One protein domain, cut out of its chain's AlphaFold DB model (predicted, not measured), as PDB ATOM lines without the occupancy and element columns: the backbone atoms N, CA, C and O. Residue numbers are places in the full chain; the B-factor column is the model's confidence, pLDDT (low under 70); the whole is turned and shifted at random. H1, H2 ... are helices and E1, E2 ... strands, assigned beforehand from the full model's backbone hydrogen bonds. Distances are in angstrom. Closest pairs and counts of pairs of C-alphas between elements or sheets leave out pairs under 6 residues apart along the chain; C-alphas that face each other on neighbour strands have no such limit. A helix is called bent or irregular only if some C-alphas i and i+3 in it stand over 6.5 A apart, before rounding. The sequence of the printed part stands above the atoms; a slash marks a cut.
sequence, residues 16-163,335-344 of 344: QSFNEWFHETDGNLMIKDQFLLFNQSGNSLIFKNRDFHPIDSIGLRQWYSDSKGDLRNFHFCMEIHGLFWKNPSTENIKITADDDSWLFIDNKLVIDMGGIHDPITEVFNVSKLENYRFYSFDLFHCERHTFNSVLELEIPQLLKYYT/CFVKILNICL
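This is residues 16 to 163 and 335 to 344 of the 344 residues of the protein "PA14 domain-containing protein" of Dictyostelium purpureum (UniProt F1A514). One long antiparallel sheet is folded back on itself into two leaves that lie face to face, making a flattened, nearly closed barrel. E8, E7, E10 and E5 form one leaf, E1, E2, E11, E6 and E9 the other, and E12 is the hinge; the short helix H1 stands up outside near the hinge, and the small hairpin E3 and E4 lies beyond one end. The printed part has 158 residues, mostly strand, in the order H1, then E1 to E12; the sheet's order is E8, E7, E10, E5, E12, E1, E2, E11, E6, E9. It is compact, with a radius of gyration of the C-alphas of 15.6 A and spans of 46 by 32 by 27 A.

Look for the sheet's long strands first: E1, residues 30 to 41, 31.4 A; E5, residues 76 to 86, 30.4 A; E10, residues 133 to 143, 32.4 A. Find C-alpha 133 at (184.719, -64.962, 260.796); E10 runs from there to C-alpha 143 at (203.569, -69.875, 286.657). The other strands of this sheet are E2, 44 to 49; E6, 92 to 98; E7, 100 to 105; E8, 108 to 113; E9, 120 to 125; E11, 150 to 156; and E12, 335 to 343. E3 is 63 to 65 and E4 is 71 to 73. H1, residues 16 to 22, begins at C-alpha 16, (208.634, -81.824, 273.274).

The folded sheet, one sheet bent back into two facing leaves, has 81 pairs of C-alphas within 11 A between them. Look at E10 and E5, antiparallel at 164 degrees, where N 78 and O 141 are 2.8 A apart, within hydrogen-bond range. At the hinge, E12 is the antiparallel neighbour of both E5 and E1: N 77 of E5 and O 343 of E12 are within hydrogen-bond range at 2.9 A, and N 38 of E1 and O 335 of E12 are within hydrogen-bond range at 2.8 A. E1 bends by 52 degrees at residue 33, and its residues 39 to 41 pair with E2. The edge strands E8 and E9 have their closest C-alphas, Val 110 and Phe 124, 6.8 A apart. H1 is on the sheet at a height of 10.2 A and only just over E5 alone, with 2 of its C-alphas falling on E12; its O i to N i+4 pairs are within hydrogen-bond range. In the hairpin E3 and E4, N 72 and O 64 are 2.9 A apart.

The C-alphas of Gly 69 and Tyr 132, the two farthest apart, are 48.6 A from each other. Residues 164 to 334 are not printed, and C-alphas 163 and 335 are 14.0 A apart across this cut. The link E2 to E3 is long. The mean pLDDT of the printed part is 81.0; residues under 70 include 158 to 163 and 335 to 344.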
ATOM      1  N   GLN A  16     208.679 -80.810 272.224       83.12
ATOM      2  CA  GLN A  16     208.634 -81.824 273.274       83.12
ATOM      3  C   GLN A  16     208.385 -81.188 274.646       83.12
ATOM      4  O   GLN A  16     207.413 -81.551 275.297       83.12
ATOM      5  N   SER A  17     209.189 -80.200 275.049       81.75
ATOM      6  CA  SER A  17     209.001 -79.520 276.336       81.75
ATOM      7  C   SER A  17     207.663 -78.782 276.418       81.75
ATOM      8  O   SER A  17     207.053 -78.748 277.475       81.75
ATOM      9  N   PHE A  18     207.181 -78.216 275.300       85.25
ATOM     10  CA  PHE A  18     205.850 -77.605 275.260       85.25
ATOM     11  C   PHE A  18     204.772 -78.663 275.511       85.25
ATOM     12  O   PHE A  18     203.900 -78.483 276.350       85.25
ATOM     13  N   ASN A  19     204.860 -79.800 274.818       83.88
ATOM     14  CA  ASN A  19     203.919 -80.898 274.988       83.88
ATOM     15  C   ASN A  19     203.930 -81.435 276.425       83.88
ATOM     16  O   ASN A  19     202.867 -81.635 276.998       83.88
ATOM     17  N   GLU A  20     205.114 -81.610 277.016       82.75
ATOM     18  CA  GLU A  20     205.282 -82.060 278.402       82.75
ATOM     19  C   GLU A  20     204.633 -81.115 279.419       82.75
ATOM     20  O   GLU A  20     204.122 -81.603 280.416       82.75
ATOM     21  N   TRP A  21     204.617 -79.799 279.179       85.00
ATOM     22  CA  TRP A  21     204.047 -78.806 280.104       85.00
ATOM     23  C   TRP A  21     202.517 -78.764 280.108       85.00
ATOM     24  O   TRP A  21     201.929 -78.388 281.116       85.00
ATOM     25  N   PHE A  22     201.866 -79.156 279.012       84.38
ATOM     26  CA  PHE A  22     200.404 -79.073 278.868       84.38
ATOM     27  C   PHE A  22     199.712 -80.443 278.787       84.38
ATOM     28  O   PHE A  22     198.491 -80.512 278.639       84.38
ATOM     29  N   HIS A  23     200.469 -81.538 278.925       80.38
ATOM     30  CA  HIS A  23     199.940 -82.902 278.893       80.38
ATOM     31  C   HIS A  23     200.359 -83.732 280.101       80.38
ATOM     32  O   HIS A  23     201.417 -83.530 280.693       80.38
ATOM     33  N   GLU A  24     199.526 -84.720 280.421       79.62
ATOM     34  CA  GLU A  24     199.811 -85.700 281.460       79.62
ATOM     35  C   GLU A  24     201.047 -86.518 281.067       79.62
ATOM     36  O   GLU A  24     201.108 -87.102 279.982       79.62
ATOM     37  N   THR A  25     202.042 -86.535 281.949       81.19
ATOM     38  CA  THR A  25     203.287 -87.298 281.798       81.19
ATOM     39  C   THR A  25     203.729 -87.821 283.164       81.19
ATOM     40  O   THR A  25     203.191 -87.414 284.190       81.19
ATOM     41  N   ASP A  26     204.765 -88.661 283.219       78.44
ATOM     42  CA  ASP A  26     205.340 -89.119 284.496       78.44
ATOM     43  C   ASP A  26     205.801 -87.954 285.401       78.44
ATOM     44  O   ASP A  26     205.867 -88.090 286.626       78.44
ATOM     45  N   GLY A  27     206.134 -86.802 284.806       73.75
ATOM     46  CA  GLY A  27     206.564 -85.601 285.517       73.75
ATOM     47  C   GLY A  27     205.446 -84.603 285.828       73.75
ATOM     48  O   GLY A  27     205.645 -83.789 286.734       73.75
ATOM     49  N   ASN A  28     204.316 -84.691 285.114       78.06
ATOM     50  CA  ASN A  28     203.276 -83.668 285.058       78.06
ATOM     51  C   ASN A  28     201.877 -84.256 285.292       78.06
ATOM     52  O   ASN A  28     201.401 -85.075 284.499       78.06
ATOM     53  N   LEU A  29     201.203 -83.811 286.355       78.50
ATOM     54  CA  LEU A  29     199.836 -84.244 286.645       78.50
ATOM     55  C   LEU A  29     198.806 -83.300 286.024       78.50
ATOM     56  O   LEU A  29     198.765 -82.114 286.335       78.50
ATOM     57  N   MET A  30     197.889 -83.868 285.241       75.75
ATOM     58  CA  MET A  30     196.800 -83.126 284.618       75.75
ATOM     59  C   MET A  30     195.529 -83.109 285.477       75.75
ATOM     60  O   MET A  30     194.901 -84.136 285.734       75.75
ATOM     61  N   ILE A  31     195.081 -81.911 285.825       71.25
ATOM     62  CA  ILE A  31     193.808 -81.624 286.477       71.25
ATOM     63  C   ILE A  31     192.837 -81.106 285.424       71.25
ATOM     64  O   ILE A  31     193.041 -80.056 284.813       71.25
ATOM     65  N   LYS A  32     191.758 -81.857 285.217       67.12
ATOM     66  CA  LYS A  32     190.759 -81.585 284.181       67.12
ATOM     67  C   LYS A  32     189.596 -80.767 284.734       67.12
ATOM     68  O   LYS A  32     189.389 -80.669 285.945       67.12
ATOM     69  N   ASP A  33     188.819 -80.204 283.813       61.28
ATOM     70  CA  ASP A  33     187.506 -79.604 284.083       61.28
ATOM     71  C   ASP A  33     187.515 -78.445 285.093       61.28
ATOM     72  O   ASP A  33     186.579 -78.269 285.872       61.28
ATOM     73  N   GLN A  34     188.560 -77.617 285.036       68.12
ATOM     74  CA  GLN A  34     188.646 -76.387 285.817       68.12
ATOM     75  C   GLN A  34     187.938 -75.230 285.100       68.12
ATOM     76  O   GLN A  34     187.767 -75.227 283.877       68.12
ATOM     77  N   PHE A  35     187.494 -74.230 285.859       68.12
ATOM     78  CA  PHE A  35     186.771 -73.083 285.315       68.12
ATOM     79  C   PHE A  35     187.259 -71.779 285.933       68.12
ATOM     80  O   PHE A  35     187.433 -71.680 287.145       68.12
ATOM     81  N   LEU A  36     187.387 -70.753 285.096       71.94
ATOM     82  CA  LEU A  36     187.551 -69.370 285.524       71.94
ATOM     83  C   LEU A  36     186.233 -68.621 285.396       71.94
ATOM     84  O   LEU A  36     185.460 -68.827 284.456       71.94
ATOM     85  N   LEU A  37     185.998 -67.714 286.339       71.81
ATOM     86  CA  LEU A  37     184.818 -66.865 286.368       71.81
ATOM     87  C   LEU A  37     185.161 -65.480 285.816       71.81
ATOM     88  O   LEU A  37     185.824 -64.685 286.474       71.81
ATOM     89  N   PHE A  38     184.695 -65.196 284.606       78.94
ATOM     90  CA  PHE A  38     184.864 -63.918 283.924       78.94
ATOM     91  C   PHE A  38     183.666 -63.000 284.175       78.94
ATOM     92  O   PHE A  38     182.529 -63.455 284.283       78.94
ATOM     93  N   ASN A  39     183.905 -61.695 284.193       76.69
ATOM     94  CA  ASN A  39     182.871 -60.672 284.097       76.69
ATOM     95  C   ASN A  39     182.698 -60.262 282.632       76.69
ATOM     96  O   ASN A  39     183.667 -59.963 281.944       76.69
ATOM     97  N   GLN A  40     181.468 -60.211 282.148       77.12
ATOM     98  CA  GLN A  40     181.146 -59.715 280.821       77.12
ATOM     99  C   GLN A  40     181.038 -58.192 280.842       77.12
ATOM    100  O   GLN A  40     180.285 -57.625 281.636       77.12
ATOM    101  N   SER A  41     181.731 -57.545 279.910       78.69
ATOM    102  CA  SER A  41     181.607 -56.119 279.625       78.69
ATOM    103  C   SER A  41     181.446 -55.940 278.120       78.69
ATOM    104  O   SER A  41     182.386 -56.149 277.352       78.69
ATOM    105  N   GLY A  42     180.224 -55.636 277.678       74.81
ATOM    106  CA  GLY A  42     179.884 -55.599 276.255       74.81
ATOM    107  C   GLY A  42     180.224 -56.918 275.547       74.81
ATOM    108  O   GLY A  42     179.693 -57.981 275.886       74.81
ATOM    109  N   ASN A  43     181.137 -56.837 274.575       73.94
ATOM    110  CA  ASN A  43     181.601 -57.972 273.771       73.94
ATOM    111  C   ASN A  43     182.876 -58.644 274.306       73.94
ATOM    112  O   ASN A  43     183.358 -59.600 273.695       73.94
ATOM    113  N   SER A  44     183.378 -58.187 275.454       82.06
ATOM    114  CA  SER A  44     184.572 -58.722 276.100       82.06
ATOM    115  C   SER A  44     184.226 -59.501 277.369       82.06
ATOM    116  O   SER A  44     183.262 -59.209 278.082       82.06
ATOM    117  N   LEU A  45     185.055 -60.493 277.658       84.12
ATOM    118  CA  LEU A  45     185.147 -61.214 278.914       84.12
ATOM    119  C   LEU A  45     186.383 -60.716 279.652       84.12
ATOM    120  O   LEU A  45     187.480 -60.700 279.100       84.12
ATOM    121  N   ILE A  46     186.192 -60.339 280.910       87.38
ATOM    122  CA  ILE A  46     187.216 -59.775 281.777       87.38
ATOM    123  C   ILE A  46     187.434 -60.713 282.963       87.38
ATOM    124  O   ILE A  46     186.543 -60.896 283.792       87.38
ATOM    125  N   PHE A  47     188.633 -61.266 283.074       89.19
ATOM    126  CA  PHE A  47     189.127 -61.956 284.259       89.19
ATOM    127  C   PHE A  47     190.280 -61.141 284.832       89.19
ATOM    128  O   PHE A  47     191.155 -60.708 284.092       89.19
ATOM    129  N   LYS A  48     190.273 -60.884 286.137       94.31
ATOM    130  CA  LYS A  48     191.358 -60.161 286.802       94.31
ATOM    131  C   LYS A  48     191.670 -60.846 288.113       94.31
ATOM    132  O   LYS A  48     190.843 -60.798 289.023       94.31
ATOM    133  N   ASN A  49     192.843 -61.458 288.205       92.12
ATOM    134  CA  ASN A  49     193.349 -62.000 289.449       92.12
ATOM    135  C   ASN A  49     194.859 -61.745 289.565       92.12
ATOM    136  O   ASN A  49     195.639 -62.235 288.757       92.12
ATOM    137  N   ARG A  50     195.262 -60.964 290.572       92.75
ATOM    138  CA  ARG A  50     196.676 -60.668 290.873       92.75
ATOM    139  C   ARG A  50     197.259 -61.550 291.985       92.75
ATOM    140  O   ARG A  50     198.331 -61.248 292.490       92.75
ATOM    141  N   ASP A  51     196.495 -62.552 292.401       90.69
ATOM    142  CA  ASP A  51     196.807 -63.538 293.436       90.69
ATOM    143  C   ASP A  51     196.319 -64.908 292.921       90.69
ATOM    144  O   ASP A  51     195.417 -65.548 293.475       90.69
ATOM    145  N   PHE A  52     196.781 -65.276 291.721       90.62
ATOM    146  CA  PHE A  52     196.213 -66.368 290.936       90.62
ATOM    147  C   PHE A  52     196.816 -67.726 291.314       90.62
ATOM    148  O   PHE A  52     197.717 -68.233 290.662       90.62
ATOM    149  N   HIS A  53     196.248 -68.353 292.344       86.94
ATOM    150  CA  HIS A  53     196.690 -69.662 292.838       86.94
ATOM    151  C   HIS A  53     195.592 -70.733 292.681       86.94
ATOM    152  O   HIS A  53     194.989 -71.165 293.668       86.94
ATOM    153  N   PRO A  54     195.271 -71.166 291.444       82.81
ATOM    154  CA  PRO A  54     194.134 -72.055 291.174       82.81
ATOM    155  C   PRO A  54     194.282 -73.460 291.777       82.81
ATOM    156  O   PRO A  54     193.299 -74.191 291.868       82.81
ATOM    157  N   ILE A  55     195.495 -73.835 292.187       79.38
ATOM    158  CA  ILE A  55     195.844 -75.178 292.662       79.38
ATOM    159  C   ILE A  55     196.087 -75.259 294.176       79.38
ATOM    160  O   ILE A  55     196.313 -76.353 294.693       79.38
ATOM    161  N   ASP A  56     195.982 -74.142 294.908       81.44
ATOM    162  CA  ASP A  56     196.212 -74.103 296.364       81.44
ATOM    163  C   ASP A  56     195.326 -75.095 297.131       81.44
ATOM    164  O   ASP A  56     195.752 -75.710 298.107       81.44
ATOM    165  N   SER A  57     194.089 -75.294 296.672       71.62
ATOM    166  CA  SER A  57     193.109 -76.182 297.308       71.62
ATOM    167  C   SER A  57     193.316 -77.667 297.003       71.62
ATOM    168  O   SER A  57     192.656 -78.512 297.608       71.62
ATOM    169  N   ILE A  58     194.211 -77.995 296.070       67.56
ATOM    170  CA  ILE A  58     194.383 -79.355 295.549       67.56
ATOM    171  C   ILE A  58     195.476 -80.096 296.338       67.56
ATOM    172  O   ILE A  58     195.493 -81.324 296.371       67.56
ATOM    173  N   GLY A  59     196.321 -79.363 297.075       57.16
ATOM    174  CA  GLY A  59     197.226 -79.928 298.081       57.16
ATOM    175  C   GLY A  59     198.362 -80.774 297.503       57.16
ATOM    176  O   GLY A  59     198.871 -81.667 298.182       57.16
ATOM    177  N   LEU A  60     198.744 -80.524 296.250       60.41
ATOM    178  CA  LEU A  60     199.766 -81.286 295.543       60.41
ATOM    179  C   LEU A  60     201.081 -80.505 295.456       60.41
ATOM    180  O   LEU A  60     201.106 -79.380 294.981       60.41
ATOM    181  N   ARG A  61     202.177 -81.181 295.833       61.88
ATOM    182  CA  ARG A  61     203.580 -80.739 295.692       61.88
ATOM    183  C   ARG A  61     203.922 -79.427 296.434       61.88
ATOM    184  O   ARG A  61     203.349 -79.142 297.476       61.88
ATOM    185  N   GLN A  62     205.066 -78.842 296.072       72.12
ATOM    186  CA  GLN A  62     205.901 -77.967 296.896       72.12
ATOM    187  C   GLN A  62     205.245 -76.616 297.179       72.12
ATOM    188  O   GLN A  62     204.833 -75.910 296.267       72.12
ATOM    189  N   TRP A  63     205.270 -76.237 298.453       83.06
ATOM    190  CA  TRP A  63     204.789 -74.953 298.929       83.06
ATOM    191  C   TRP A  63     205.940 -73.963 299.010       83.06
ATOM    192  O   TRP A  63     207.002 -74.280 299.554       83.06
ATOM    193  N   TYR A  64     205.701 -72.753 298.526       87.12
ATOM    194  CA  TYR A  64     206.648 -71.652 298.617       87.12
ATOM    195  C   TYR A  64     205.990 -70.464 299.298       87.12
ATOM    196  O   TYR A  64     204.777 -70.293 299.226       87.12
ATOM    197  N   SER A  65     206.799 -69.658 299.976       89.44
ATOM    198  CA  SER A  65     206.328 -68.427 300.599       89.44
ATOM    199  C   SER A  65     206.211 -67.339 299.533       89.44
ATOM    200  O   SER A  65     207.193 -67.061 298.848       89.44
ATOM    201  N   ASP A  66     205.023 -66.759 299.379       89.81
ATOM    202  CA  ASP A  66     204.783 -65.630 298.481       89.81
ATOM    203  C   ASP A  66     205.312 -64.305 299.063       89.81
ATOM    204  O   ASP A  66     205.864 -64.243 300.167       89.81
ATOM    205  N   SER A  67     205.124 -63.208 298.327       86.25
ATOM    206  CA  SER A  67     205.534 -61.863 298.749       86.25
ATOM    207  C   SER A  67     204.884 -61.364 300.052       86.25
ATOM    208  O   SER A  67     205.374 -60.401 300.648       86.25
ATOM    209  N   LYS A  68     203.809 -62.011 300.519       89.25
ATOM    210  CA  LYS A  68     203.086 -61.702 301.763       89.25
ATOM    211  C   LYS A  68     203.464 -62.652 302.904       89.25
ATOM    212  O   LYS A  68     203.074 -62.408 304.045       89.25
ATOM    213  N   GLY A  69     204.242 -63.695 302.621       88.62
ATOM    214  CA  GLY A  69     204.618 -64.727 303.578       88.62
ATOM    215  C   GLY A  69     203.675 -65.932 303.600       88.62
ATOM    216  O   GLY A  69     203.923 -66.868 304.364       88.62
ATOM    217  N   ASP A  70     202.627 -65.951 302.774       88.25
ATOM    218  CA  ASP A  70     201.685 -67.065 302.717       88.25
ATOM    219  C   ASP A  70     202.274 -68.226 301.910       88.25
ATOM    220  O   ASP A  70     203.023 -68.032 300.954       88.25
ATOM    221  N   LEU A  71     201.935 -69.458 302.292       89.19
ATOM    222  CA  LEU A  71     202.332 -70.637 301.529       89.19
ATOM    223  C   LEU A  71     201.395 -70.818 300.333       89.19
ATOM    224  O   LEU A  71     200.191 -70.996 300.517       89.19
ATOM    225  N   ARG A  72     201.967 -70.835 299.128       88.19
ATOM    226  CA  ARG A  72     201.258 -71.033 297.857       88.19
ATOM    227  C   ARG A  72     201.871 -72.165 297.049       88.19
ATOM    228  O   ARG A  72     203.064 -72.462 297.182       88.19
ATOM    229  N   ASN A  73     201.061 -72.756 296.178       83.50
ATOM    230  CA  ASN A  73     201.542 -73.647 295.134       83.50
ATOM    231  C   ASN A  73     201.780 -72.843 293.853       83.50
ATOM    232  O   ASN A  73     200.855 -72.320 293.228       83.50
ATOM    233  N   PHE A  74     203.052 -72.764 293.490       80.00
ATOM    234  CA  PHE A  74     203.534 -72.276 292.202       80.00
ATOM    235  C   PHE A  74     203.896 -73.493 291.339       80.00
ATOM    236  O   PHE A  74     203.841 -74.621 291.828       80.00
ATOM    237  N   HIS A  75     204.304 -73.285 290.087       85.44
ATOM    238  CA  HIS A  75     204.599 -74.367 289.135       85.44
ATOM    239  C   HIS A  75     203.334 -75.052 288.636       85.44
ATOM    240  O   HIS A  75     203.100 -76.235 288.864       85.44
ATOM    241  N   PHE A  76     202.519 -74.278 287.929       86.44
ATOM    242  CA  PHE A  76     201.428 -74.827 287.146       86.44
ATOM    243  C   PHE A  76     201.453 -74.277 285.733       86.44
ATOM    244  O   PHE A  76     201.926 -73.172 285.487       86.44
ATOM    245  N   CYS A  77     200.875 -75.037 284.817       88.75
ATOM    246  CA  CYS A  77     200.567 -74.605 283.467       88.75
ATOM    247  C   CYS A  77     199.074 -74.783 283.218       88.75
ATOM    248  O   CYS A  77     198.474 -75.734 283.704       88.75
ATOM    249  N   MET A  78     198.452 -73.882 282.469       87.81
ATOM    250  CA  MET A  78     197.044 -73.968 282.112       87.81
ATOM    251  C   MET A  78     196.798 -73.581 280.663       87.81
ATOM    252  O   MET A  78     197.522 -72.771 280.084       87.81
ATOM    253  N   GLU A  79     195.720 -74.126 280.109       87.25
ATOM    254  CA  GLU A  79     195.304 -73.842 278.741       87.25
ATOM    255  C   GLU A  79     193.811 -73.489 278.639       87.25
ATOM    256  O   GLU A  79     192.940 -74.089 279.282       87.25
ATOM    257  N   ILE A  80     193.503 -72.495 277.806       84.12
ATOM    258  CA  ILE A  80     192.140 -72.102 277.442       84.12
ATOM    259  C   ILE A  80     192.017 -72.215 275.931       84.12
ATOM    260  O   ILE A  80     192.682 -71.484 275.200       84.12
ATOM    261  N   HIS A  81     191.097 -73.066 275.480       80.38
ATOM    262  CA  HIS A  81     190.774 -73.193 274.065       80.38
ATOM    263  C   HIS A  81     189.330 -72.796 273.794       80.38
ATOM    264  O   HIS A  81     188.407 -73.120 274.551       80.38
ATOM    265  N   GLY A  82     189.121 -72.135 272.665       71.69
ATOM    266  CA  GLY A  82     187.798 -71.758 272.209       71.69
ATOM    267  C   GLY A  82     187.786 -71.307 270.762       71.69
ATOM    268  O   GLY A  82     188.798 -71.279 270.067       71.69
ATOM    269  N   LEU A  83     186.596 -70.938 270.317       72.06
ATOM    270  CA  LEU A  83     186.397 -70.163 269.107       72.06
ATOM    271  C   LEU A  83     185.915 -68.783 269.525       72.06
ATOM    272  O   LEU A  83     185.121 -68.675 270.453       72.06
ATOM    273  N   PHE A  84     186.304 -67.726 268.829       76.31
ATOM    274  CA  PHE A  84     185.611 -66.450 268.973       76.31
ATOM    275  C   PHE A  84     185.137 -65.937 267.629       76.31
ATOM    276  O   PHE A  84     185.743 -66.175 266.582       76.31
ATOM    277  N   TRP A  85     184.010 -65.238 267.674       72.50
ATOM    278  CA  TRP A  85     183.456 -64.550 266.527       72.50
ATOM    279  C   TRP A  85     184.084 -63.167 266.415       72.50
ATOM    280  O   TRP A  85     183.915 -62.335 267.305       72.50
ATOM    281  N   LYS A  86     184.781 -62.885 265.311       76.50
ATOM    282  CA  LYS A  86     185.275 -61.533 265.054       76.50
ATOM    283  C   LYS A  86     184.128 -60.652 264.569       76.50
ATOM    284  O   LYS A  86     183.844 -60.594 263.375       76.50
ATOM    285  N   ASN A  87     183.480 -59.926 265.473       71.88
ATOM    286  CA  ASN A  87     182.560 -58.850 265.098       71.88
ATOM    287  C   ASN A  87     183.333 -57.516 264.908       71.88
ATOM    288  O   ASN A  87     184.461 -57.375 265.398       71.88
ATOM    289  N   PRO A  88     182.767 -56.518 264.203       72.81
ATOM    290  CA  PRO A  88     183.414 -55.212 264.041       72.81
ATOM    291  C   PRO A  88     183.669 -54.451 265.349       72.81
ATOM    292  O   PRO A  88     184.575 -53.630 265.383       72.81
ATOM    293  N   SER A  89     182.907 -54.729 266.411       71.38
ATOM    294  CA  SER A  89     183.063 -54.119 267.738       71.38
ATOM    295  C   SER A  89     184.025 -54.878 268.662       71.38
ATOM    296  O   SER A  89     184.148 -54.534 269.831       71.38
ATOM    297  N   THR A  90     184.706 -55.918 268.171       69.62
ATOM    298  CA  THR A  90     185.762 -56.614 268.910       69.62
ATOM    299  C   THR A  90     187.024 -55.789 268.733       69.62
ATOM    300  O   THR A  90     187.515 -55.674 267.606       69.62
ATOM    301  N   GLU A  91     187.516 -55.202 269.820       76.75
ATOM    302  CA  GLU A  91     188.593 -54.211 269.755       76.75
ATOM    303  C   GLU A  91     189.972 -54.842 269.951       76.75
ATOM    304  O   GLU A  91     190.793 -54.826 269.033       76.75
ATOM    305  N   ASN A  92     190.225 -55.450 271.113       89.62
ATOM    306  CA  ASN A  92     191.533 -56.000 271.463       89.62
ATOM    307  C   ASN A  92     191.411 -57.298 272.268       89.62
ATOM    308  O   ASN A  92     190.399 -57.550 272.919       89.62
ATOM    309  N   ILE A  93     192.479 -58.093 272.235       95.00
ATOM    310  CA  ILE A  93     192.782 -59.098 273.252       95.00
ATOM    311  C   ILE A  93     193.928 -58.547 274.093       95.00
ATOM    312  O   ILE A  93     194.957 -58.165 273.540       95.00
ATOM    313  N   LYS A  94     193.763 -58.507 275.412       97.06
ATOM    314  CA  LYS A  94     194.785 -58.039 276.347       97.06
ATOM    315  C   LYS A  94     195.050 -59.102 277.402       97.06
ATOM    316  O   LYS A  94     194.113 -59.653 277.980       97.06
ATOM    317  N   ILE A  95     196.329 -59.362 277.641       97.81
ATOM    318  CA  ILE A  95     196.805 -60.337 278.621       97.81
ATOM    319  C   ILE A  95     197.812 -59.628 279.516       97.81
ATOM    320  O   ILE A  95     198.744 -59.008 279.009       97.81
ATOM    321  N   THR A  96     197.617 -59.725 280.828       97.94
ATOM    322  CA  THR A  96     198.639 -59.417 281.828       97.94
ATOM    323  C   THR A  96     199.009 -60.710 282.529       97.94
ATOM    324  O   THR A  96     198.117 -61.347 283.092       97.94
ATOM    325  N   ALA A  97     200.285 -61.086 282.499       95.25
ATOM    326  CA  ALA A  97     200.754 -62.325 283.108       95.25
ATOM    327  C   ALA A  97     202.147 -62.186 283.738       95.25
ATOM    328  O   ALA A  97     202.938 -61.335 283.327       95.25
ATOM    329  N   ASP A  98     202.381 -63.029 284.736       90.62
ATOM    330  CA  ASP A  98     203.634 -63.361 285.426       90.62
ATOM    331  C   ASP A  98     203.479 -64.860 285.732       90.62
ATOM    332  O   ASP A  98     202.504 -65.208 286.393       90.62
ATOM    333  N   ASP A  99     204.223 -65.797 285.147       85.81
ATOM    334  CA  ASP A  99     205.311 -65.657 284.174       85.81
ATOM    335  C   ASP A  99     204.811 -65.824 282.719       85.81
ATOM    336  O   ASP A  99     204.293 -64.895 282.097       85.81
ATOM    337  N   ASP A 100     204.928 -67.032 282.156       92.88
ATOM    338  CA  ASP A 100     204.806 -67.258 280.724       92.88
ATOM    339  C   ASP A 100     203.373 -67.121 280.223       92.88
ATOM    340  O   ASP A 100     202.422 -67.623 280.830       92.88
ATOM    341  N   SER A 101     203.202 -66.537 279.037       95.12
ATOM    342  CA  SER A 101     201.951 -66.653 278.285       95.12
ATOM    343  C   SER A 101     202.150 -66.617 276.777       95.12
ATOM    344  O   SER A 101     202.874 -65.778 276.236       95.12
ATOM    345  N   TRP A 102     201.415 -67.478 276.081       95.25
ATOM    346  CA  TRP A 102     201.377 -67.539 274.625       95.25
ATOM    347  C   TRP A 102     199.939 -67.559 274.139       95.25
ATOM    348  O   TRP A 102     199.129 -68.362 274.600       95.25
ATOM    349  N   LEU A 103     199.636 -66.698 273.171       96.25
ATOM    350  CA  LEU A 103     198.338 -66.678 272.514       96.25
ATOM    351  C   LEU A 103     198.481 -67.063 271.050       96.25
ATOM    352  O   LEU A 103     199.221 -66.419 270.297       96.25
ATOM    353  N   PHE A 104     197.691 -68.046 270.641       91.31
ATOM    354  CA  PHE A 104     197.529 -68.445 269.256       91.31
ATOM    355  C   PHE A 104     196.129 -68.096 268.763       91.31
ATOM    356  O   PHE A 104     195.130 -68.298 269.454       91.31
ATOM    357  N   ILE A 105     196.075 -67.561 267.543       91.31
ATOM    358  CA  ILE A 105     194.837 -67.281 266.820       91.31
ATOM    359  C   ILE A 105     194.945 -67.920 265.437       91.31
ATOM    360  O   ILE A 105     195.862 -67.589 264.683       91.31
ATOM    361  N   ASP A 106     194.044 -68.845 265.091       85.50
ATOM    362  CA  ASP A 106     194.153 -69.646 263.855       85.50
ATOM    363  C   ASP A 106     195.525 -70.327 263.716       85.50
ATOM    364  O   ASP A 106     196.169 -70.276 262.663       85.50
ATOM    365  N   ASN A 107     195.975 -70.958 264.809       84.25
ATOM    366  CA  ASN A 107     197.271 -71.638 264.938       84.25
ATOM    367  C   ASN A 107     198.494 -70.742 264.667       84.25
ATOM    368  O   ASN A 107     199.596 -71.237 264.422       84.25
ATOM    369  N   LYS A 108     198.328 -69.416 264.688       89.88
ATOM    370  CA  LYS A 108     199.419 -68.447 264.547       89.88
ATOM    371  C   LYS A 108     199.684 -67.787 265.887       89.88
ATOM    372  O   LYS A 108     198.761 -67.255 266.492       89.88
ATOM    373  N   LEU A 109     200.944 -67.782 266.310       93.75
ATOM    374  CA  LEU A 109     201.385 -67.071 267.506       93.75
ATOM    375  C   LEU A 109     201.200 -65.561 267.307       93.75
ATOM    376  O   LEU A 109     201.760 -64.988 266.371       93.75
ATOM    377  N   VAL A 110     200.405 -64.931 268.172       95.44
ATOM    378  CA  VAL A 110     200.112 -63.489 268.117       95.44
ATOM    379  C   VAL A 110     200.574 -62.717 269.352       95.44
ATOM    380  O   VAL A 110     200.808 -61.516 269.237       95.44
ATOM    381  N   ILE A 111     200.728 -63.385 270.500       96.25
ATOM    382  CA  ILE A 111     201.371 -62.852 271.711       96.25
ATOM    383  C   ILE A 111     202.369 -63.898 272.201       96.25
ATOM    384  O   ILE A 111     202.013 -65.070 272.318       96.25
ATOM    385  N   ASP A 112     203.595 -63.459 272.485       95.31
ATOM    386  CA  ASP A 112     204.674 -64.284 273.028       95.31
ATOM    387  C   ASP A 112     205.341 -63.564 274.207       95.31
ATOM    388  O   ASP A 112     206.185 -62.671 274.021       95.31
ATOM    389  N   MET A 113     204.919 -63.962 275.405       94.06
ATOM    390  CA  MET A 113     205.404 -63.513 276.709       94.06
ATOM    391  C   MET A 113     206.107 -64.661 277.435       94.06
ATOM    392  O   MET A 113     205.956 -64.818 278.634       94.06
ATOM    393  N   GLY A 114     206.822 -65.530 276.721       91.81
ATOM    394  CA  GLY A 114     207.584 -66.575 277.396       91.81
ATOM    395  C   GLY A 114     208.837 -66.035 278.094       91.81
ATOM    396  O   GLY A 114     209.577 -65.214 277.541       91.81
ATOM    397  N   GLY A 115     209.125 -66.558 279.278       89.88
ATOM    398  CA  GLY A 115     210.195 -66.125 280.170       89.88
ATOM    399  C   GLY A 115     209.698 -65.843 281.583       89.88
ATOM    400  O   GLY A 115     208.519 -65.610 281.788       89.88
ATOM    401  N   ILE A 116     210.632 -65.852 282.536       89.31
ATOM    402  CA  ILE A 116     210.372 -65.404 283.908       89.31
ATOM    403  C   ILE A 116     210.443 -63.879 283.927       89.31
ATOM    404  O   ILE A 116     211.456 -63.320 283.480       89.31
ATOM    405  N   HIS A 117     209.403 -63.216 284.421       91.38
ATOM    406  CA  HIS A 117     209.333 -61.757 284.474       91.38
ATOM    407  C   HIS A 117     208.248 -61.272 285.440       91.38
ATOM    408  O   HIS A 117     207.201 -61.888 285.557       91.38
ATOM    409  N   ASP A 118     208.438 -60.081 286.019       91.69
ATOM    410  CA  ASP A 118     207.348 -59.364 286.698       91.69
ATOM    411  C   ASP A 118     206.117 -59.206 285.777       91.69
ATOM    412  O   ASP A 118     206.261 -59.280 284.553       91.69
ATOM    413  N   PRO A 119     204.917 -58.897 286.309       94.00
ATOM    414  CA  PRO A 119     203.705 -58.824 285.500       94.00
ATOM    415  C   PRO A 119     203.835 -57.854 284.323       94.00
ATOM    416  O   PRO A 119     203.885 -56.633 284.511       94.00
ATOM    417  N   ILE A 120     203.823 -58.393 283.104       95.75
ATOM    418  CA  ILE A 120     203.821 -57.612 281.865       95.75
ATOM    419  C   ILE A 120     202.463 -57.698 281.184       95.75
ATOM    420  O   ILE A 120     201.722 -58.663 281.352       95.75
ATOM    421  N   THR A 121     202.137 -56.674 280.399       97.69
ATOM    422  CA  THR A 121     200.894 -56.599 279.635       97.69
ATOM    423  C   THR A 121     201.192 -56.551 278.143       97.69
ATOM    424  O   THR A 121     201.866 -55.630 277.686       97.69
ATOM    425  N   GLU A 122     200.584 -57.454 277.379       97.62
ATOM    426  CA  GLU A 122     200.576 -57.418 275.915       97.62
ATOM    427  C   GLU A 122     199.159 -57.252 275.367       97.62
ATOM    428  O   GLU A 122     198.165 -57.685 275.962       97.62
ATOM    429  N   VAL A 123     199.066 -56.596 274.208       96.75
ATOM    430  CA  VAL A 123     197.795 -56.295 273.540       96.75
ATOM    431  C   VAL A 123     197.857 -56.735 272.085       96.75
ATOM    432  O   VAL A 123     198.589 -56.175 271.269       96.75
ATOM    433  N   PHE A 124     197.012 -57.697 271.725       96.06
ATOM    434  CA  PHE A 124     196.774 -58.058 270.339       96.06
ATOM    435  C   PHE A 124     195.580 -57.283 269.779       96.06
ATOM    436  O   PHE A 124     194.427 -57.490 270.163       96.06
ATOM    437  N   ASN A 125     195.865 -56.404 268.819       91.50
ATOM    438  CA  ASN A 125     194.840 -55.672 268.087       91.50
ATOM    439  C   ASN A 125     194.149 -56.593 267.069       91.50
ATOM    440  O   ASN A 125     194.720 -56.925 266.022       91.50
ATOM    441  N   VAL A 126     192.897 -56.962 267.354       86.94
ATOM    442  CA  VAL A 126     192.128 -57.898 266.523       86.94
ATOM    443  C   VAL A 126     191.607 -57.273 265.230       86.94
ATOM    444  O   VAL A 126     191.098 -58.002 264.384       86.94
ATOM    445  N   SER A 127     191.748 -55.960 265.007       83.62
ATOM    446  CA  SER A 127     191.422 -55.338 263.706       83.62
ATOM    447  C   SER A 127     192.262 -55.889 262.547       83.62
ATOM    448  O   SER A 127     191.878 -55.760 261.389       83.62
ATOM    449  N   LYS A 128     193.378 -56.564 262.856       84.56
ATOM    450  CA  LYS A 128     194.191 -57.332 261.902       84.56
ATOM    451  C   LYS A 128     193.482 -58.587 261.368       84.56
ATOM    452  O   LYS A 128     193.997 -59.224 260.454       84.56
ATOM    453  N   LEU A 129     192.346 -58.963 261.954       85.00
ATOM    454  CA  LEU A 129     191.528 -60.109 261.573       85.00
ATOM    455  C   LEU A 129     190.313 -59.664 260.750       85.00
ATOM    456  O   LEU A 129     189.711 -58.622 261.006       85.00
ATOM    457  N   GLU A 130     189.910 -60.499 259.796       82.62
ATOM    458  CA  GLU A 130     188.700 -60.303 258.994       82.62
ATOM    459  C   GLU A 130     187.446 -60.379 259.871       82.62
ATOM    460  O   GLU A 130     187.291 -61.308 260.670       82.62
ATOM    461  N   ASN A 131     186.540 -59.414 259.695       78.94
ATOM    462  CA  ASN A 131     185.241 -59.406 260.357       78.94
ATOM    463  C   ASN A 131     184.340 -60.535 259.853       78.94
ATOM    464  O   ASN A 131     184.439 -60.982 258.715       78.94
ATOM    465  N   TYR A 132     183.399 -60.918 260.708       70.06
ATOM    466  CA  TYR A 132     182.399 -61.947 260.470       70.06
ATOM    467  C   TYR A 132     183.001 -63.313 260.141       70.06
ATOM    468  O   TYR A 132     182.527 -64.035 259.264       70.06
ATOM    469  N   ARG A 133     184.047 -63.672 260.883       71.44
ATOM    470  CA  ARG A 133     184.719 -64.962 260.796       71.44
ATOM    471  C   ARG A 133     184.995 -65.505 262.195       71.44
ATOM    472  O   ARG A 133     185.238 -64.736 263.127       71.44
ATOM    473  N   PHE A 134     184.948 -66.828 262.331       71.06
ATOM    474  CA  PHE A 134     185.436 -67.503 263.530       71.06
ATOM    475  C   PHE A 134     186.936 -67.715 263.457       71.06
ATOM    476  O   PHE A 134     187.458 -68.103 262.410       71.06
ATOM    477  N   TYR A 135     187.575 -67.524 264.599       78.25
ATOM    478  CA  TYR A 135     188.978 -67.828 264.802       78.25
ATOM    479  C   TYR A 135     189.115 -68.790 265.973       78.25
ATOM    480  O   TYR A 135     188.416 -68.638 266.980       78.25
ATOM    481  N   SER A 136     190.015 -69.758 265.834       81.19
ATOM    482  CA  SER A 136     190.503 -70.508 266.997       81.19
ATOM    483  C   SER A 136     191.261 -69.571 267.930       81.19
ATOM    484  O   SER A 136     191.916 -68.632 267.478       81.19
ATOM    485  N   PHE A 137     191.084 -69.799 269.224       87.31
ATOM    486  CA  PHE A 137     191.731 -69.095 270.315       87.31
ATOM    487  C   PHE A 137     192.341 -70.150 271.219       87.31
ATOM    488  O   PHE A 137     191.596 -70.941 271.798       87.31
ATOM    489  N   ASP A 138     193.662 -70.133 271.350       87.75
ATOM    490  CA  ASP A 138     194.394 -71.043 272.222       87.75
ATOM    491  C   ASP A 138     195.366 -70.213 273.063       87.75
ATOM    492  O   ASP A 138     196.326 -69.633 272.549       87.75
ATOM    493  N   LEU A 139     195.066 -70.099 274.354       93.44
ATOM    494  CA  LEU A 139     195.901 -69.423 275.337       93.44
ATOM    495  C   LEU A 139     196.575 -70.466 276.214       93.44
ATOM    496  O   LEU A 139     195.894 -71.288 276.820       93.44
ATOM    497  N   PHE A 140     197.888 -70.356 276.331       93.19
ATOM    498  CA  PHE A 140     198.730 -71.158 277.204       93.19
ATOM    499  C   PHE A 140     199.407 -70.234 278.210       93.19
ATOM    500  O   PHE A 140     199.935 -69.197 277.812       93.19
ATOM    501  N   HIS A 141     199.397 -70.594 279.489       93.75
ATOM    502  CA  HIS A 141     200.014 -69.815 280.562       93.75
ATOM    503  C   HIS A 141     200.702 -70.741 281.560       93.75
ATOM    504  O   HIS A 141     200.163 -71.810 281.843       93.75
ATOM    505  N   CYS A 142     201.850 -70.334 282.098       91.75
ATOM    506  CA  CYS A 142     202.515 -71.046 283.183       91.75
ATOM    507  C   CYS A 142     203.042 -70.088 284.248       91.75
ATOM    508  O   CYS A 142     203.575 -69.031 283.926       91.75
ATOM    509  N   GLU A 143     202.953 -70.518 285.502       89.50
ATOM    510  CA  GLU A 143     203.569 -69.875 286.657       89.50
ATOM    511  C   GLU A 143     204.829 -70.647 287.047       89.50
ATOM    512  O   GLU A 143     204.738 -71.839 287.359       89.50
ATOM    513  N   ARG A 144     206.003 -70.007 287.039       85.75
ATOM    514  CA  ARG A 144     207.290 -70.652 287.346       85.75
ATOM    515  C   ARG A 144     208.094 -69.929 288.423       85.75
ATOM    516  O   ARG A 144     209.152 -70.442 288.805       85.75
ATOM    517  N   HIS A 145     207.616 -68.800 288.931       84.81
ATOM    518  CA  HIS A 145     208.327 -67.971 289.881       84.81
ATOM    519  C   HIS A 145     207.569 -67.882 291.205       84.81
ATOM    520  O   HIS A 145     206.379 -67.616 291.298       84.81
ATOM    521  N   THR A 146     208.284 -68.132 292.295       82.75
ATOM    522  CA  THR A 146     207.675 -68.413 293.599       82.75
ATOM    523  C   THR A 146     207.553 -67.157 294.460       82.75
ATOM    524  O   THR A 146     207.992 -67.160 295.610       82.75
ATOM    525  N   PHE A 147     207.055 -66.053 293.896       85.06
ATOM    526  CA  PHE A 147     206.960 -64.777 294.620       85.06
ATOM    527  C   PHE A 147     205.622 -64.065 294.415       85.06
ATOM    528  O   PHE A 147     205.026 -63.608 295.390       85.06
ATOM    529  N   ASN A 148     205.137 -64.005 293.176       87.75
ATOM    530  CA  ASN A 148     203.825 -63.481 292.805       87.75
ATOM    531  C   ASN A 148     203.212 -64.402 291.748       87.75
ATOM    532  O   ASN A 148     203.941 -65.157 291.123       87.75
ATOM    533  N   SER A 149     201.890 -64.341 291.566       91.88
ATOM    534  CA  SER A 149     201.228 -64.979 290.428       91.88
ATOM    535  C   SER A 149     200.068 -64.129 289.937       91.88
ATOM    536  O   SER A 149     199.133 -63.823 290.688       91.88
ATOM    537  N   VAL A 150     200.144 -63.692 288.680       93.94
ATOM    538  CA  VAL A 150     199.193 -62.739 288.103       93.94
ATOM    539  C   VAL A 150     198.649 -63.273 286.792       93.94
ATOM    540  O   VAL A 150     199.400 -63.572 285.874       93.94
ATOM    541  N   LEU A 151     197.322 -63.273 286.674       95.12
ATOM    542  CA  LEU A 151     196.628 -63.501 285.418       95.12
ATOM    543  C   LEU A 151     195.447 -62.535 285.291       95.12
ATOM    544  O   LEU A 151     194.443 -62.614 286.006       95.12
ATOM    545  N   GLU A 152     195.542 -61.622 284.331       97.06
ATOM    546  CA  GLU A 152     194.430 -60.772 283.916       97.06
ATOM    547  C   GLU A 152     194.199 -60.922 282.414       97.06
ATOM    548  O   GLU A 152     195.123 -60.826 281.610       97.06
ATOM    549  N   LEU A 153     192.947 -61.139 282.032       95.56
ATOM    550  CA  LEU A 153     192.525 -61.398 280.667       95.56
ATOM    551  C   LEU A 153     191.371 -60.471 280.313       95.56
ATOM    552  O   LEU A 153     190.364 -60.414 281.015       95.56
ATOM    553  N   GLU A 154     191.498 -59.788 279.187       94.06
ATOM    554  CA  GLU A 154     190.399 -59.122 278.502       94.06
ATOM    555  C   GLU A 154     190.345 -59.690 277.086       94.06
ATOM    556  O   GLU A 154     191.191 -59.399 276.241       94.06
ATOM    557  N   ILE A 155     189.386 -60.584 276.863       90.12
ATOM    558  CA  ILE A 155     189.296 -61.413 275.658       90.12
ATOM    559  C   ILE A 155     187.894 -61.314 275.048       90.12
ATOM    560  O   ILE A 155     186.943 -61.009 275.763       90.12
ATOM    561  N   PRO A 156     187.713 -61.593 273.750       84.25
ATOM    562  CA  PRO A 156     186.393 -61.715 273.148       84.25
ATOM    563  C   PRO A 156     185.551 -62.796 273.831       84.25
ATOM    564  O   PRO A 156     186.072 -63.717 274.464       84.25
ATOM    565  N   GLN A 157     184.234 -62.736 273.639       77.44
ATOM    566  CA  GLN A 157     183.369 -63.854 274.007       77.44
ATOM    567  C   GLN A 157     183.808 -65.137 273.292       77.44
ATOM    568  O   GLN A 157     183.836 -65.207 272.061       77.44
ATOM    569  N   LEU A 158     184.125 -66.160 274.088       67.75
ATOM    570  CA  LEU A 158     184.493 -67.473 273.583       67.75
ATOM    571  C   LEU A 158     183.245 -68.345 273.421       67.75
ATOM    572  O   LEU A 158     182.483 -68.580 274.359       67.75
ATOM    573  N   LEU A 159     183.071 -68.869 272.216       61.31
ATOM    574  CA  LEU A 159     182.284 -70.054 271.943       61.31
ATOM    575  C   LEU A 159     183.102 -71.275 272.329       61.31
ATOM    576  O   LEU A 159     184.174 -71.540 271.783       61.31
ATOM    577  N   LYS A 160     182.569 -72.054 273.261       50.94
ATOM    578  CA  LYS A 160     183.130 -73.361 273.563       50.94
ATOM    579  C   LYS A 160     182.803 -74.309 272.412       50.94
ATOM    580  O   LYS A 160     181.672 -74.316 271.930       50.94
ATOM    581  N   TYR A 161     183.758 -75.167 272.048       38.78
ATOM    582  CA  TYR A 161     183.576 -76.270 271.093       38.78
ATOM    583  C   TYR A 161     182.381 -77.196 271.428       38.78
ATOM    584  O   TYR A 161     181.947 -77.962 270.574       38.78
ATOM    585  N   TYR A 162     181.801 -77.086 272.634       31.81
ATOM    586  CA  TYR A 162     180.640 -77.849 273.091       31.81
ATOM    587  C   TYR A 162     179.636 -76.961 273.856       31.81
ATOM    588  O   TYR A 162     179.951 -76.417 274.917       31.81
ATOM    589  N   THR A 163     178.439 -76.821 273.272       35.00
ATOM    590  CA  THR A 163     177.114 -76.566 273.887       35.00
ATOM    591  C   THR A 163     177.028 -75.608 275.086       35.00
ATOM    592  O   THR A 163     176.408 -75.932 276.100       35.00
ATOM    593  N   CYS A 335     180.435 -65.131 283.612       51.72
ATOM    594  CA  CYS A 335     180.595 -66.183 282.606       51.72
ATOM    595  C   CYS A 335     181.660 -67.194 283.038       51.72
ATOM    596  O   CYS A 335     182.760 -66.804 283.414       51.72
ATOM    597  N   PHE A 336     181.366 -68.490 282.935       49.97
ATOM    598  CA  PHE A 336     182.364 -69.534 283.165       49.97
ATOM    599  C   PHE A 336     183.127 -69.832 281.874       49.97
ATOM    600  O   PHE A 336     182.522 -70.185 280.862       49.97
ATOM    601  N   VAL A 337     184.452 -69.734 281.923       51.03
ATOM    602  CA  VAL A 337     185.348 -70.175 280.850       51.03
ATOM    603  C   VAL A 337     186.073 -71.422 281.340       51.03
ATOM    604  O   VAL A 337     186.654 -71.416 282.422       51.03
ATOM    605  N   LYS A 338     185.999 -72.509 280.566       50.75
ATOM    606  CA  LYS A 338     186.677 -73.765 280.905       50.75
ATOM    607  C   LYS A 338     188.179 -73.607 280.663       50.75
ATOM    608  O   LYS A 338     188.575 -73.256 279.556       50.75
ATOM    609  N   ILE A 339     188.969 -73.930 281.676       56.28
ATOM    610  CA  ILE A 339     190.374 -74.292 281.525       56.28
ATOM    611  C   ILE A 339     190.372 -75.773 281.162       56.28
ATOM    612  O   ILE A 339     189.764 -76.580 281.874       56.28
ATOM    613  N   LEU A 340     190.952 -76.131 280.020       53.06
ATOM    614  CA  LEU A 340     190.890 -77.519 279.571       53.06
ATOM    615  C   LEU A 340     191.696 -78.412 280.504       53.06
ATOM    616  O   LEU A 340     191.118 -79.356 281.045       53.06
ATOM    617  N   ASN A 341     192.937 -78.015 280.782       57.12
ATOM    618  CA  ASN A 341     193.860 -78.733 281.646       57.12
ATOM    619  C   ASN A 341     194.654 -77.744 282.514       57.12
ATOM    620  O   ASN A 341     195.063 -76.691 282.027       57.12
ATOM    621  N   ILE A 342     194.881 -78.100 283.780       57.06
ATOM    622  CA  ILE A 342     195.975 -77.553 284.592       57.06
ATOM    623  C   ILE A 342     197.002 -78.661 284.793       57.06
ATOM    624  O   ILE A 342     196.640 -79.776 285.142       57.06
ATOM    625  N   CYS A 343     198.259 -78.356 284.548       56.41
ATOM    626  CA  CYS A 343     199.401 -79.247 284.633       56.41
ATOM    627  C   CYS A 343     200.316 -78.804 285.785       56.41
ATOM    628  O   CYS A 343     200.446 -77.600 285.997       56.41
ATOM    629  N   LEU A 344     200.895 -79.755 286.525       57.09
ATOM    630  CA  LEU A 344     201.619 -79.597 287.799       57.09
ATOM    631  C   LEU A 344     203.010 -80.236 287.805       57.09
ATOM    632  O   LEU A 344     203.082 -81.447 287.489       57.09
TER     633      LEU A 344